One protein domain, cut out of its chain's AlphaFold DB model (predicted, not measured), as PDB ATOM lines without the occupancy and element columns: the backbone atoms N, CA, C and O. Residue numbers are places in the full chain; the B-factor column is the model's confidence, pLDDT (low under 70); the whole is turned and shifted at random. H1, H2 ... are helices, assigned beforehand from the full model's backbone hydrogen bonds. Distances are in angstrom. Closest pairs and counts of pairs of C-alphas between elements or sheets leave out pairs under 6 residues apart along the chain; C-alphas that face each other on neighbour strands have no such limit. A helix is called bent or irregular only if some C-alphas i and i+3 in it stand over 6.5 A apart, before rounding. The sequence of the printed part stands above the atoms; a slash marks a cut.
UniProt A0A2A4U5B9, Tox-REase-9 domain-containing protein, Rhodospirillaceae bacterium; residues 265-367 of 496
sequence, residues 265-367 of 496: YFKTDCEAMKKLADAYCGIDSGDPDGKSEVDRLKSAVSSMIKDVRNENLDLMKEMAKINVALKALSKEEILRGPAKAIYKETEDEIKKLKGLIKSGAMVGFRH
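This is residues 265 to 367 of the 496 residues of the protein "Tox-REase-9 domain-containing protein" of Rhodospirillaceae bacterium (UniProt A0A2A4U5B9). Look first for the long helix H2, the spine of a thin rod: H1 folds back along its first part and H3 folds back from its far end, both on one side of H2, making two helical hairpins that share H2. The loop between H1 and H2 sticks out at one end of the rod with residues 284 to 291, while the first and last printed residues both lie near the middle of its length. The printed part has 103 residues with three named helices, in the order H1, H2, H3, and no named strand; the class is all helix. The whole is extended, with a radius of gyration of the C-alphas of 19.9 A and spans of 70 by 21 by 18 A.

Find C-alpha 293 at (117.437, 167.154, 167.975); from there H2, residues 293 to 329, runs 53.4 A to C-alpha 329 at (144.544, 189.087, 127.568). Past it, H3 takes residues 333 to 359, 37.7 A from first to last C-alpha, and ends at (137.357, 180.765, 157.498). H3 has a kink of 37 degrees near residue 344, and it is irregular, but only just: C-alphas 334 and 337 are 6.8 A apart. Go back to C-alpha 270 at (113.860, 179.123, 151.335) for the start of H1, residues 270 to 281, which is 16.0 A long.

Begin at H2, which touches both other helices. H3 touches it, and the closest C-alphas are those of Leu 329 and Leu 335, 5.9 A apart. H2 and H3 form a helical hairpin, running opposite ways at a shallow tilt of 19 degrees. At the other end, H2 touches H1 with residues 293 to 304 alone; the closest C-alphas, those of Ala 279 and Leu 297, are 5.3 A apart. H1 and H2 are also a helical hairpin, at a shallow tilt of 26 degrees, opposite ways. H1 and H3 are apart. In the backbones of H1 and H2 every O i to N i+4 pair is within hydrogen-bond range; in H3 it is 19 of 23.

The two C-alphas farthest apart are those of Gly 286 and Glu 333, at 70.0 A, whereas Tyr 265 and His 367, the first and last printed residues, have C-alphas 11.9 A apart. Without residues 284 to 291, which stand free, the body spans 64 by 20 by 18 A. The link from H1 to H2 is long, with 11 residues; that from H2 to H3 is tight, with 3. The printed part has no cut. Its mean pLDDT is 75.0; look for values under 70 at residues 265 to 268, 282 to 293, 356 to 363 and 365, where the model's confidence is low.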
ATOM      1  N   TYR A 265     125.003 181.751 146.213       68.06
ATOM      2  CA  TYR A 265     125.721 181.016 147.242       68.06
ATOM      3  C   TYR A 265     125.669 181.642 148.648       68.06
ATOM      4  O   TYR A 265     125.795 180.966 149.672       68.06
ATOM      5  N   PHE A 266     125.507 182.964 148.740       60.50
ATOM      6  CA  PHE A 266     125.576 183.669 150.027       60.50
ATOM      7  C   PHE A 266     124.282 183.611 150.836       60.50
ATOM      8  O   PHE A 266     124.263 184.064 151.988       60.50
ATOM      9  N   LYS A 267     123.201 183.092 150.256       64.44
ATOM     10  CA  LYS A 267     121.887 183.052 150.889       64.44
ATOM     11  C   LYS A 267     121.471 181.606 151.051       64.44
ATOM     12  O   LYS A 267     121.367 180.876 150.078       64.44
ATOM     13  N   THR A 268     121.152 181.213 152.278       65.38
ATOM     14  CA  THR A 268     120.362 179.999 152.462       65.38
ATOM     15  C   THR A 268     119.007 180.234 151.796       65.38
ATOM     16  O   THR A 268     118.261 181.130 152.215       65.38
ATOM     17  N   ASP A 269     118.703 179.469 150.751       71.31
ATOM     18  CA  ASP A 269     117.419 179.566 150.073       71.31
ATOM     19  C   ASP A 269     116.257 179.183 151.010       71.31
ATOM     20  O   ASP A 269     116.417 178.771 152.167       71.31
ATOM     21  N   CYS A 270     115.037 179.368 150.521       74.69
ATOM     22  CA  CYS A 270     113.860 179.123 151.335       74.69
ATOM     23  C   CYS A 270     113.670 177.660 151.735       74.69
ATOM     24  O   CYS A 270     113.159 177.393 152.826       74.69
ATOM     25  N   GLU A 271     114.049 176.730 150.865       77.50
ATOM     26  CA  GLU A 271     113.910 175.298 151.106       77.50
ATOM     27  C   GLU A 271     114.919 174.840 152.149       77.50
ATOM     28  O   GLU A 271     114.566 174.128 153.084       77.50
ATOM     29  N   ALA A 272     116.142 175.346 152.071       75.56
ATOM     30  CA  ALA A 272     117.186 175.129 153.045       75.56
ATOM     31  C   ALA A 272     116.825 175.734 154.415       75.56
ATOM     32  O   ALA A 272     117.010 175.083 155.446       75.56
ATOM     33  N   MET A 273     116.219 176.927 154.456       80.50
ATOM     34  CA  MET A 273     115.685 177.493 155.704       80.50
ATOM     35  C   MET A 273     114.549 176.645 156.285       80.50
ATOM     36  O   MET A 273     114.484 176.454 157.500       80.50
ATOM     37  N   LYS A 274     113.675 176.104 155.432       80.44
ATOM     38  CA  LYS A 274     112.609 175.189 155.849       80.44
ATOM     39  C   LYS A 274     113.178 173.867 156.366       80.44
ATOM     40  O   LYS A 274     112.775 173.429 157.433       80.44
ATOM     41  N   LYS A 275     114.174 173.289 155.691       80.56
ATOM     42  CA  LYS A 275     114.877 172.068 156.114       80.56
ATOM     43  C   LYS A 275     115.548 172.250 157.475       80.56
ATOM     44  O   LYS A 275     115.491 171.345 158.299       80.56
ATOM     45  N   LEU A 276     116.140 173.417 157.739       81.69
ATOM     46  CA  LEU A 276     116.675 173.752 159.063       81.69
ATOM     47  C   LEU A 276     115.573 173.891 160.112       81.69
ATOM     48  O   LEU A 276     115.735 173.383 161.218       81.69
ATOM     49  N   ALA A 277     114.463 174.550 159.772       80.88
ATOM     50  CA  ALA A 277     113.315 174.665 160.663       80.88
ATOM     51  C   ALA A 277     112.732 173.286 161.003       80.88
ATOM     52  O   ALA A 277     112.499 173.002 162.171       80.88
ATOM     53  N   ASP A 278     112.561 172.413 160.010       80.44
ATOM     54  CA  ASP A 278     112.037 171.058 160.175       80.44
ATOM     55  C   ASP A 278     113.026 170.166 160.943       80.44
ATOM     56  O   ASP A 278     112.619 169.442 161.844       80.44
ATOM     57  N   ALA A 279     114.333 170.264 160.682       79.00
ATOM     58  CA  ALA A 279     115.346 169.537 161.451       79.00
ATOM     59  C   ALA A 279     115.405 169.987 162.919       79.00
ATOM     60  O   ALA A 279     115.681 169.174 163.798       79.00
ATOM     61  N   TYR A 280     115.152 171.273 163.177       75.31
ATOM     62  CA  TYR A 280     115.137 171.850 164.520       75.31
ATOM     63  C   TYR A 280     113.828 171.567 165.273       75.31
ATOM     64  O   TYR A 280     113.845 171.356 166.479       75.31
ATOM     65  N   CYS A 281     112.692 171.560 164.571       76.44
ATOM     66  CA  CYS A 281     111.357 171.524 165.170       76.44
ATOM     67  C   CYS A 281     110.563 170.239 164.928       76.44
ATOM     68  O   CYS A 281     109.465 170.111 165.463       76.44
ATOM     69  N   GLY A 282     111.075 169.299 164.136       65.62
ATOM     70  CA  GLY A 282     110.416 168.045 163.764       65.62
ATOM     71  C   GLY A 282     110.388 166.980 164.862       65.62
ATOM     72  O   GLY A 282     110.448 165.795 164.551       65.62
ATOM     73  N   ILE A 283     110.328 167.381 166.134       57.75
ATOM     74  CA  ILE A 283     110.122 166.460 167.255       57.75
ATOM     75  C   ILE A 283     108.615 166.233 167.387       57.75
ATOM     76  O   ILE A 283     107.963 166.827 168.242       57.75
ATOM     77  N   ASP A 284     108.057 165.377 166.536       54.03
ATOM     78  CA  ASP A 284     106.863 164.646 166.947       54.03
ATOM     79  C   ASP A 284     107.315 163.509 167.874       54.03
ATOM     80  O   ASP A 284     108.375 162.905 167.686       54.03
ATOM     81  N   SER A 285     106.536 163.257 168.924       44.47
ATOM     82  CA  SER A 285     106.832 162.388 170.074       44.47
ATOM     83  C   SER A 285     106.914 160.882 169.760       44.47
ATOM     84  O   SER A 285     106.574 160.055 170.601       44.47
ATOM     85  N   GLY A 286     107.340 160.510 168.557       46.84
ATOM     86  CA  GLY A 286     107.385 159.131 168.084       46.84
ATOM     87  C   GLY A 286     108.401 158.902 166.973       46.84
ATOM     88  O   GLY A 286     108.150 158.066 166.114       46.84
ATOM     89  N   ASP A 287     109.509 159.647 166.947       47.16
ATOM     90  CA  ASP A 287     110.544 159.410 165.941       47.16
ATOM     91  C   ASP A 287     111.213 158.033 166.149       47.16
ATOM     92  O   ASP A 287     111.861 157.824 167.183       47.16
ATOM     93  N   PRO A 288     111.064 157.096 165.197       49.06
ATOM     94  CA  PRO A 288     111.558 155.729 165.330       49.06
ATOM     95  C   PRO A 288     113.091 155.621 165.283       49.06
ATOM     96  O   PRO A 288     113.627 154.591 165.687       49.06
ATOM     97  N   ASP A 289     113.811 156.666 164.854       56.16
ATOM     98  CA  ASP A 289     115.265 156.610 164.642       56.16
ATOM     99  C   ASP A 289     116.093 156.927 165.902       56.16
ATOM    100  O   ASP A 289     117.325 156.855 165.868       56.16
ATOM    101  N   GLY A 290     115.464 157.340 167.010       53.28
ATOM    102  CA  GLY A 290     116.143 157.609 168.289       53.28
ATOM    103  C   GLY A 290     117.183 158.747 168.274       53.28
ATOM    104  O   GLY A 290     117.866 158.970 169.272       53.28
ATOM    105  N   LYS A 291     117.326 159.490 167.166       56.66
ATOM    106  CA  LYS A 291     118.298 160.590 167.040       56.66
ATOM    107  C   LYS A 291     117.837 161.829 167.796       56.66
ATOM    108  O   LYS A 291     116.713 162.302 167.590       56.66
ATOM    109  N   SER A 292     118.748 162.403 168.585       68.19
ATOM    110  CA  SER A 292     118.527 163.671 169.283       68.19
ATOM    111  C   SER A 292     118.312 164.833 168.296       68.19
ATOM    112  O   SER A 292     118.810 164.805 167.167       68.19
ATOM    113  N   GLU A 293     117.602 165.886 168.722       67.00
ATOM    114  CA  GLU A 293     117.437 167.154 167.975       67.00
ATOM    115  C   GLU A 293     118.782 167.676 167.444       67.00
ATOM    116  O   GLU A 293     118.922 168.078 166.286       67.00
ATOM    117  N   VAL A 294     119.805 167.601 168.297       71.06
ATOM    118  CA  VAL A 294     121.162 168.058 168.007       71.06
ATOM    119  C   VAL A 294     121.766 167.292 166.829       71.06
ATOM    120  O   VAL A 294     122.429 167.905 165.994       71.06
ATOM    121  N   ASP A 295     121.524 165.986 166.718       77.62
ATOM    122  CA  ASP A 295     122.107 165.157 165.658       77.62
ATOM    123  C   ASP A 295     121.425 165.374 164.306       77.62
ATOM    124  O   ASP A 295     122.097 165.377 163.269       77.62
ATOM    125  N   ARG A 296     120.112 165.634 164.296       74.62
ATOM    126  CA  ARG A 296     119.378 166.002 163.071       74.62
ATOM    127  C   ARG A 296     119.802 167.365 162.565       74.62
ATOM    128  O   ARG A 296     120.109 167.504 161.381       74.62
ATOM    129  N   LEU A 297     119.888 168.349 163.464       77.69
ATOM    130  CA  LEU A 297     120.362 169.682 163.114       77.69
ATOM    131  C   LEU A 297     121.805 169.621 162.608       77.69
ATOM    132  O   LEU A 297     122.091 170.178 161.553       77.69
ATOM    133  N   LYS A 298     122.701 168.902 163.299       82.00
ATOM    134  CA  LYS A 298     124.076 168.674 162.829       82.00
ATOM    135  C   LYS A 298     124.091 168.046 161.440       82.00
ATOM    136  O   LYS A 298     124.791 168.552 160.580       82.00
ATOM    137  N   SER A 299     123.295 167.006 161.197       83.38
ATOM    138  CA  SER A 299     123.254 166.319 159.900       83.38
ATOM    139  C   SER A 299     122.748 167.227 158.774       83.38
ATOM    140  O   SER A 299     123.377 167.303 157.718       83.38
ATOM    141  N   ALA A 300     121.659 167.970 159.006       81.69
ATOM    142  CA  ALA A 300     121.124 168.932 158.044       81.69
ATOM    143  C   ALA A 300     122.145 170.035 157.731       81.69
ATOM    144  O   ALA A 300     122.402 170.336 156.568       81.69
ATOM    145  N   VAL A 301     122.788 170.579 158.765       82.38
ATOM    146  CA  VAL A 301     123.822 171.609 158.639       82.38
ATOM    147  C   VAL A 301     125.067 171.080 157.941       82.38
ATOM    148  O   VAL A 301     125.600 171.763 157.076       82.38
ATOM    149  N   SER A 302     125.531 169.875 158.272       84.19
ATOM    150  CA  SER A 302     126.693 169.246 157.641       84.19
ATOM    151  C   SER A 302     126.451 168.955 156.166       84.19
ATOM    152  O   SER A 302     127.352 169.207 155.370       84.19
ATOM    153  N   SER A 303     125.254 168.485 155.796       82.75
ATOM    154  CA  SER A 303     124.848 168.354 154.390       82.75
ATOM    155  C   SER A 303     124.949 169.706 153.697       82.75
ATOM    156  O   SER A 303     125.723 169.843 152.762       82.75
ATOM    157  N   MET A 304     124.288 170.735 154.236       79.56
ATOM    158  CA  MET A 304     124.301 172.070 153.634       79.56
ATOM    159  C   MET A 304     125.709 172.654 153.524       79.56
ATOM    160  O   MET A 304     126.050 173.208 152.492       79.56
ATOM    161  N   ILE A 305     126.542 172.525 154.563       79.38
ATOM    162  CA  ILE A 305     127.947 172.959 154.538       79.38
ATOM    163  C   ILE A 305     128.720 172.217 153.448       79.38
ATOM    164  O   ILE A 305     129.567 172.827 152.802       79.38
ATOM    165  N   LYS A 306     128.490 170.910 153.284       82.44
ATOM    166  CA  LYS A 306     129.174 170.086 152.285       82.44
ATOM    167  C   LYS A 306     128.771 170.491 150.871       82.44
ATOM    168  O   LYS A 306     129.663 170.666 150.049       82.44
ATOM    169  N   ASP A 307     127.478 170.664 150.628       81.31
ATOM    170  CA  ASP A 307     126.923 171.050 149.327       81.31
ATOM    171  C   ASP A 307     127.497 172.410 148.910       81.31
ATOM    172  O   ASP A 307     128.206 172.513 147.911       81.31
ATOM    173  N   VAL A 308     127.383 173.387 149.813       76.44
ATOM    174  CA  VAL A 308     128.000 174.715 149.718       76.44
ATOM    175  C   VAL A 308     129.506 174.571 149.442       76.44
ATOM    176  O   VAL A 308     130.011 175.005 148.413       76.44
ATOM    177  N   ARG A 309     130.267 173.853 150.272       77.94
ATOM    178  CA  ARG A 309     131.718 173.695 150.067       77.94
ATOM    179  C   ARG A 309     132.085 173.113 148.698       77.94
ATOM    180  O   ARG A 309     133.069 173.573 148.122       77.94
ATOM    181  N   ASN A 310     131.361 172.104 148.222       81.56
ATOM    182  CA  ASN A 310     131.637 171.452 146.944       81.56
ATOM    183  C   ASN A 310     131.405 172.415 145.777       81.56
ATOM    184  O   ASN A 310     132.307 172.607 144.966       81.56
ATOM    185  N   GLU A 311     130.263 173.097 145.764       78.44
ATOM    186  CA  GLU A 311     129.945 174.107 144.751       78.44
ATOM    187  C   GLU A 311     130.959 175.259 144.763       78.44
ATOM    188  O   GLU A 311     131.452 175.677 143.716       78.44
ATOM    189  N   ASN A 312     131.380 175.716 145.949       76.88
ATOM    190  CA  ASN A 312     132.426 176.736 146.078       76.88
ATOM    191  C   ASN A 312     133.765 176.289 145.489       76.88
ATOM    192  O   ASN A 312     134.502 177.100 144.926       76.88
ATOM    193  N   LEU A 313     134.135 175.019 145.678       81.62
ATOM    194  CA  LEU A 313     135.364 174.476 145.105       81.62
ATOM    195  C   LEU A 313     135.287 174.463 143.580       81.62
ATOM    196  O   LEU A 313     136.287 174.770 142.931       81.62
ATOM    197  N   ASP A 314     134.123 174.161 143.015       84.81
ATOM    198  CA  ASP A 314     133.919 174.176 141.571       84.81
ATOM    199  C   ASP A 314     133.953 175.606 141.006       84.81
ATOM    200  O   ASP A 314     134.721 175.862 140.073       84.81
ATOM    201  N   LEU A 315     133.304 176.572 141.667       83.31
ATOM    202  CA  LEU A 315     133.430 178.002 141.343       83.31
ATOM    203  C   LEU A 315     134.885 178.486 141.404       83.31
ATOM    204  O   LEU A 315     135.342 179.260 140.562       83.31
ATOM    205  N   MET A 316     135.663 178.025 142.384       82.38
ATOM    206  CA  MET A 316     137.079 178.384 142.491       82.38
ATOM    207  C   MET A 316     137.941 177.767 141.383       82.38
ATOM    208  O   MET A 316     138.898 178.408 140.936       82.38
ATOM    209  N   LYS A 317     137.631 176.547 140.923       86.25
ATOM    210  CA  LYS A 317     138.315 175.930 139.771       86.25
ATOM    211  C   LYS A 317     138.047 176.715 138.494       86.25
ATOM    212  O   LYS A 317     138.953 176.919 137.693       86.25
ATOM    213  N   GLU A 318     136.824 177.179 138.300       85.81
ATOM    214  CA  GLU A 318     136.469 178.003 137.146       85.81
ATOM    215  C   GLU A 318     137.108 179.379 137.205       85.81
ATOM    216  O   GLU A 318     137.628 179.854 136.197       85.81
ATOM    217  N   MET A 319     137.218 179.962 138.397       83.88
ATOM    218  CA  MET A 319     137.976 181.194 138.571       83.88
ATOM    219  C   MET A 319     139.448 181.031 138.169       83.88
ATOM    220  O   MET A 319     140.070 181.966 137.664       83.88
ATOM    221  N   ALA A 320     140.042 179.848 138.352       85.19
ATOM    222  CA  ALA A 320     141.381 179.584 137.829       85.19
ATOM    223  C   ALA A 320     141.419 179.675 136.291       85.19
ATOM    224  O   ALA A 320     142.370 180.240 135.751       85.19
ATOM    225  N   LYS A 321     140.373 179.207 135.593       85.94
ATOM    226  CA  LYS A 321     140.235 179.361 134.132       85.94
ATOM    227  C   LYS A 321     140.105 180.835 133.740       85.94
ATOM    228  O   LYS A 321     140.822 181.280 132.845       85.94
ATOM    229  N   ILE A 322     139.277 181.599 134.460       85.75
ATOM    230  CA  ILE A 322     139.123 183.051 134.267       85.75
ATOM    231  C   ILE A 322     140.478 183.754 134.438       85.75
ATOM    232  O   ILE A 322     140.884 184.515 133.569       85.75
ATOM    233  N   ASN A 323     141.242 183.440 135.491       83.31
ATOM    234  CA  ASN A 323     142.567 184.030 135.732       83.31
ATOM    235  C   ASN A 323     143.582 183.731 134.619       83.31
ATOM    236  O   ASN A 323     144.399 184.591 134.283       83.31
ATOM    237  N   VAL A 324     143.559 182.519 134.054       86.75
ATOM    238  CA  VAL A 324     144.429 182.150 132.927       86.75
ATOM    239  C   VAL A 324     144.072 182.969 131.687       86.75
ATOM    240  O   VAL A 324     144.967 183.576 131.094       86.75
ATOM    241  N   ALA A 325     142.783 183.044 131.340       85.56
ATOM    242  CA  ALA A 325     142.297 183.853 130.222       85.56
ATOM    243  C   ALA A 325     142.654 185.337 130.409       85.56
ATOM    244  O   ALA A 325     143.176 185.984 129.504       85.56
ATOM    245  N   LEU A 326     142.491 185.852 131.627       83.25
ATOM    246  CA  LEU A 326     142.808 187.233 131.961       83.25
ATOM    247  C   LEU A 326     144.299 187.552 131.829       83.25
ATOM    248  O   LEU A 326     144.676 188.598 131.302       83.25
ATOM    249  N   LYS A 327     145.166 186.639 132.284       84.56
ATOM    250  CA  LYS A 327     146.619 186.790 132.159       84.56
ATOM    251  C   LYS A 327     147.051 186.791 130.695       84.56
ATOM    252  O   LYS A 327     147.958 187.551 130.355       84.56
ATOM    253  N   ALA A 328     146.427 185.973 129.847       85.25
ATOM    254  CA  ALA A 328     146.677 185.987 128.408       85.25
ATOM    255  C   ALA A 328     146.297 187.348 127.804       85.25
ATOM    256  O   ALA A 328     147.160 188.016 127.240       85.25
ATOM    257  N   LEU A 329     145.073 187.812 128.065       83.38
ATOM    258  CA  LEU A 329     144.544 189.087 127.568       83.38
ATOM    259  C   LEU A 329     145.314 190.317 128.067       83.38
ATOM    260  O   LEU A 329     145.496 191.285 127.340       83.38
ATOM    261  N   SER A 330     145.838 190.283 129.295       81.94
ATOM    262  CA  SER A 330     146.606 191.395 129.878       81.94
ATOM    263  C   SER A 330     147.951 191.680 129.191       81.94
ATOM    264  O   SER A 330     148.592 192.703 129.476       81.94
ATOM    265  N   LYS A 331     148.412 190.767 128.323       85.31
ATOM    266  CA  LYS A 331     149.618 190.948 127.504       85.31
ATOM    267  C   LYS A 331     149.347 191.786 126.258       85.31
ATOM    268  O   LYS A 331     150.287 192.381 125.745       85.31
ATOM    269  N   GLU A 332     148.098 191.860 125.815       80.38
ATOM    270  CA  GLU A 332     147.688 192.655 124.664       80.38
ATOM    271  C   GLU A 332     147.351 194.080 125.109       80.38
ATOM    272  O   GLU A 332     146.544 194.287 126.014       80.38
ATOM    273  N   GLU A 333     147.994 195.082 124.501       80.88
ATOM    274  CA  GLU A 333     147.918 196.478 124.954       80.88
ATOM    275  C   GLU A 333     146.486 197.031 124.930       80.88
ATOM    276  O   GLU A 333     146.043 197.630 125.910       80.88
ATOM    277  N   ILE A 334     145.737 196.728 123.865       75.50
ATOM    278  CA  ILE A 334     144.348 197.167 123.666       75.50
ATOM    279  C   ILE A 334     143.388 196.452 124.635       75.50
ATOM    280  O   ILE A 334     142.456 197.062 125.155       75.50
ATOM    281  N   LEU A 335     143.626 195.169 124.936       77.31
ATOM    282  CA  LEU A 335     142.736 194.359 125.782       77.31
ATOM    283  C   LEU A 335     143.067 194.454 127.274       77.31
ATOM    284  O   LEU A 335     142.237 194.101 128.115       77.31
ATOM    285  N   ARG A 336     144.249 194.969 127.632       80.56
ATOM    286  CA  ARG A 336     144.710 195.083 129.021       80.56
ATOM    287  C   ARG A 336     143.757 195.897 129.893       80.56
ATOM    288  O   ARG A 336     143.502 195.490 131.026       80.56
ATOM    289  N   GLY A 337     143.262 197.035 129.405       81.00
ATOM    290  CA  GLY A 337     142.322 197.889 130.143       81.00
ATOM    291  C   GLY A 337     140.998 197.170 130.438       81.00
ATOM    292  O   GLY A 337     140.688 196.952 131.613       81.00
ATOM    293  N   PRO A 338     140.267 196.720 129.400       76.62
ATOM    294  CA  PRO A 338     139.009 195.984 129.547       76.62
ATOM    295  C   PRO A 338     139.136 194.705 130.372       76.62
ATOM    296  O   PRO A 338     138.364 194.496 131.306       76.62
ATOM    297  N   ALA A 339     140.154 193.878 130.110       79.94
ATOM    298  CA  ALA A 339     140.380 192.658 130.878       79.94
ATOM    299  C   ALA A 339     140.641 192.971 132.361       79.94
ATOM    300  O   ALA A 339     140.131 192.286 133.245       79.94
ATOM    301  N   LYS A 340     141.385 194.041 132.669       80.75
ATOM    302  CA  LYS A 340     141.623 194.468 134.055       80.75
ATOM    303  C   LYS A 340     140.355 194.995 134.734       80.75
ATOM    304  O   LYS A 340     140.214 194.799 135.942       80.75
ATOM    305  N   ALA A 341     139.453 195.647 134.001       78.94
ATOM    306  CA  ALA A 341     138.160 196.077 134.533       78.94
ATOM    307  C   ALA A 341     137.301 194.871 134.943       78.94
ATOM    308  O   ALA A 341     136.904 194.789 136.105       78.94
ATOM    309  N   ILE A 342     137.155 193.889 134.043       78.38
ATOM    310  CA  ILE A 342     136.466 192.615 134.309       78.38
ATOM    311  C   ILE A 342     137.094 191.898 135.518       78.38
ATOM    312  O   ILE A 342     136.395 191.435 136.420       78.38
ATOM    313  N   TYR A 343     138.431 191.853 135.598       78.69
ATOM    314  CA  TYR A 343     139.115 191.251 136.747       78.69
ATOM    315  C   TYR A 343     138.761 191.933 138.061       78.69
ATOM    316  O   TYR A 343     138.473 191.263 139.045       78.69
ATOM    317  N   LYS A 344     138.817 193.267 138.095       79.94
ATOM    318  CA  LYS A 344     138.615 194.032 139.325       79.94
ATOM    319  C   LYS A 344     137.219 193.800 139.907       79.94
ATOM    320  O   LYS A 344     137.077 193.795 141.125       79.94
ATOM    321  N   GLU A 345     136.221 193.593 139.054       71.62
ATOM    322  CA  GLU A 345     134.852 193.253 139.458       71.62
ATOM    323  C   GLU A 345     134.794 191.867 140.104       71.62
ATOM    324  O   GLU A 345     134.362 191.735 141.252       71.62
ATOM    325  N   THR A 346     135.366 190.860 139.441       75.38
ATOM    326  CA  THR A 346     135.430 189.500 139.998       75.38
ATOM    327  C   THR A 346     136.294 189.407 141.258       75.38
ATOM    328  O   THR A 346     136.012 188.600 142.141       75.38
ATOM    329  N   GLU A 347     137.327 190.244 141.409       81.06
ATOM    330  CA  GLU A 347     138.284 190.175 142.519       81.06
ATOM    331  C   GLU A 347     137.618 190.300 143.896       81.06
ATOM    332  O   GLU A 347     137.983 189.583 144.835       81.06
ATOM    333  N   ASP A 348     136.629 191.181 144.025       75.12
ATOM    334  CA  ASP A 348     135.910 191.378 145.283       75.12
ATOM    335  C   ASP A 348     135.036 190.169 145.629       75.12
ATOM    336  O   ASP A 348     134.994 189.742 146.788       75.12
ATOM    337  N   GLU A 349     134.404 189.553 144.633       75.88
ATOM    338  CA  GLU A 349     133.598 188.351 144.828       75.88
ATOM    339  C   GLU A 349     134.479 187.136 145.150       75.88
ATOM    340  O   GLU A 349     134.228 186.399 146.107       75.88
ATOM    341  N   ILE A 350     135.628 187.011 144.482       77.12
ATOM    342  CA  ILE A 350     136.660 186.020 144.803       77.12
ATOM    343  C   ILE A 350     137.162 186.198 146.229       77.12
ATOM    344  O   ILE A 350     137.353 185.211 146.939       77.12
ATOM    345  N   LYS A 351     137.415 187.434 146.677       80.00
ATOM    346  CA  LYS A 351     137.824 187.696 148.064       80.00
ATOM    347  C   LYS A 351     136.756 187.202 149.036       80.00
ATOM    348  O   LYS A 351     137.104 186.562 150.032       80.00
ATOM    349  N   LYS A 352     135.469 187.417 148.736       75.19
ATOM    350  CA  LYS A 352     134.364 186.899 149.557       75.19
ATOM    351  C   LYS A 352     134.320 185.367 149.567       75.19
ATOM    352  O   LYS A 352     134.222 184.811 150.664       75.19
ATOM    353  N   LEU A 353     134.442 184.701 148.415       74.25
ATOM    354  CA  LEU A 353     134.414 183.232 148.277       74.25
ATOM    355  C   LEU A 353     135.653 182.563 148.898       74.25
ATOM    356  O   LEU A 353     135.535 181.622 149.682       74.25
ATOM    357  N   LYS A 354     136.857 183.099 148.662       76.19
ATOM    358  CA  LYS A 354     138.090 182.664 149.348       76.19
ATOM    359  C   LYS A 354     137.973 182.836 150.858       76.19
ATOM    360  O   LYS A 354     138.438 181.976 151.605       76.19
ATOM    361  N   GLY A 355     137.348 183.927 151.303       73.00
ATOM    362  CA  GLY A 355     137.015 184.153 152.703       73.00
ATOM    363  C   GLY A 355     136.154 183.026 153.270       73.00
ATOM    364  O   GLY A 355     136.477 182.511 154.338       73.00
ATOM    365  N   LEU A 356     135.129 182.576 152.536       69.31
ATOM    366  CA  LEU A 356     134.306 181.425 152.930       69.31
ATOM    367  C   LEU A 356     135.155 180.166 153.080       69.31
ATOM    368  O   LEU A 356     135.102 179.512 154.111       69.31
ATOM    369  N   ILE A 357     135.992 179.838 152.100       68.25
ATOM    370  CA  ILE A 357     136.789 178.604 152.148       68.25
ATOM    371  C   ILE A 357     137.793 178.627 153.307       68.25
ATOM    372  O   ILE A 357     137.894 177.650 154.049       68.25
ATOM    373  N   LYS A 358     138.520 179.739 153.487       69.56
ATOM    374  CA  LYS A 358     139.577 179.861 154.506       69.56
ATOM    375  C   LYS A 358     139.042 179.916 155.930       69.56
ATOM    376  O   LYS A 358     139.652 179.336 156.820       69.56
ATOM    377  N   SER A 359     137.936 180.623 156.155       64.00
ATOM    378  CA  SER A 359     137.357 180.765 157.498       64.00
ATOM    379  C   SER A 359     136.447 179.594 157.894       64.00
ATOM    380  O   SER A 359     135.934 179.576 159.008       64.00
ATOM    381  N   GLY A 360     136.287 178.599 157.010       62.25
ATOM    382  CA  GLY A 360     135.223 177.604 157.073       62.25
ATOM    383  C   GLY A 360     133.969 178.182 156.422       62.25
ATOM    384  O   GLY A 360     133.541 179.273 156.793       62.25
ATOM    385  N   ALA A 361     133.389 177.464 155.449       54.66
ATOM    386  CA  ALA A 361     132.409 177.972 154.471       54.66
ATOM    387  C   ALA A 361     131.155 178.647 155.055       54.66
ATOM    388  O   ALA A 361     130.328 179.162 154.315       54.66
ATOM    389  N   MET A 362     130.998 178.641 156.373       63.25
ATOM    390  CA  MET A 362     129.772 178.906 157.094       63.25
ATOM    391  C   MET A 362     130.091 179.332 158.538       63.25
ATOM    392  O   MET A 362     129.588 178.725 159.472       63.25
ATOM    393  N   VAL A 363     130.951 180.330 158.774       64.19
ATOM    394  CA  VAL A 363     131.173 180.878 160.132       64.19
ATOM    395  C   VAL A 363     130.406 182.178 160.375       64.19
ATOM    396  O   VAL A 363     130.089 182.933 159.452       64.19
ATOM    397  N   GLY A 364     130.083 182.441 161.644       73.31
ATOM    398  CA  GLY A 364     129.394 183.660 162.073       73.31
ATOM    399  C   GLY A 364     128.057 183.868 161.357       73.31
ATOM    400  O   GLY A 364     127.240 182.954 161.273       73.31
ATOM    401  N   PHE A 365     127.848 185.068 160.808       69.69
ATOM    402  CA  PHE A 365     126.613 185.465 160.114       69.69
ATOM    403  C   PHE A 365     126.305 184.663 158.847       69.69
ATOM    404  O   PHE A 365     125.185 184.739 158.355       69.69
ATOM    405  N   ARG A 366     127.273 183.909 158.315       70.50
ATOM    406  CA  ARG A 366     127.086 183.098 157.108       70.50
ATOM    407  C   ARG A 366     126.709 181.653 157.422       70.50
ATOM    408  O   ARG A 366     126.224 180.970 156.534       70.50
ATOM    409  N   HIS A 367     126.850 181.206 158.674       77.06
ATOM    410  CA  HIS A 367     126.424 179.868 159.085       77.06
ATOM    411  C   HIS A 367     124.904 179.698 158.891       77.06
ATOM    412  O   HIS A 367     124.161 180.555 159.374       77.06
TER     413      HIS A 367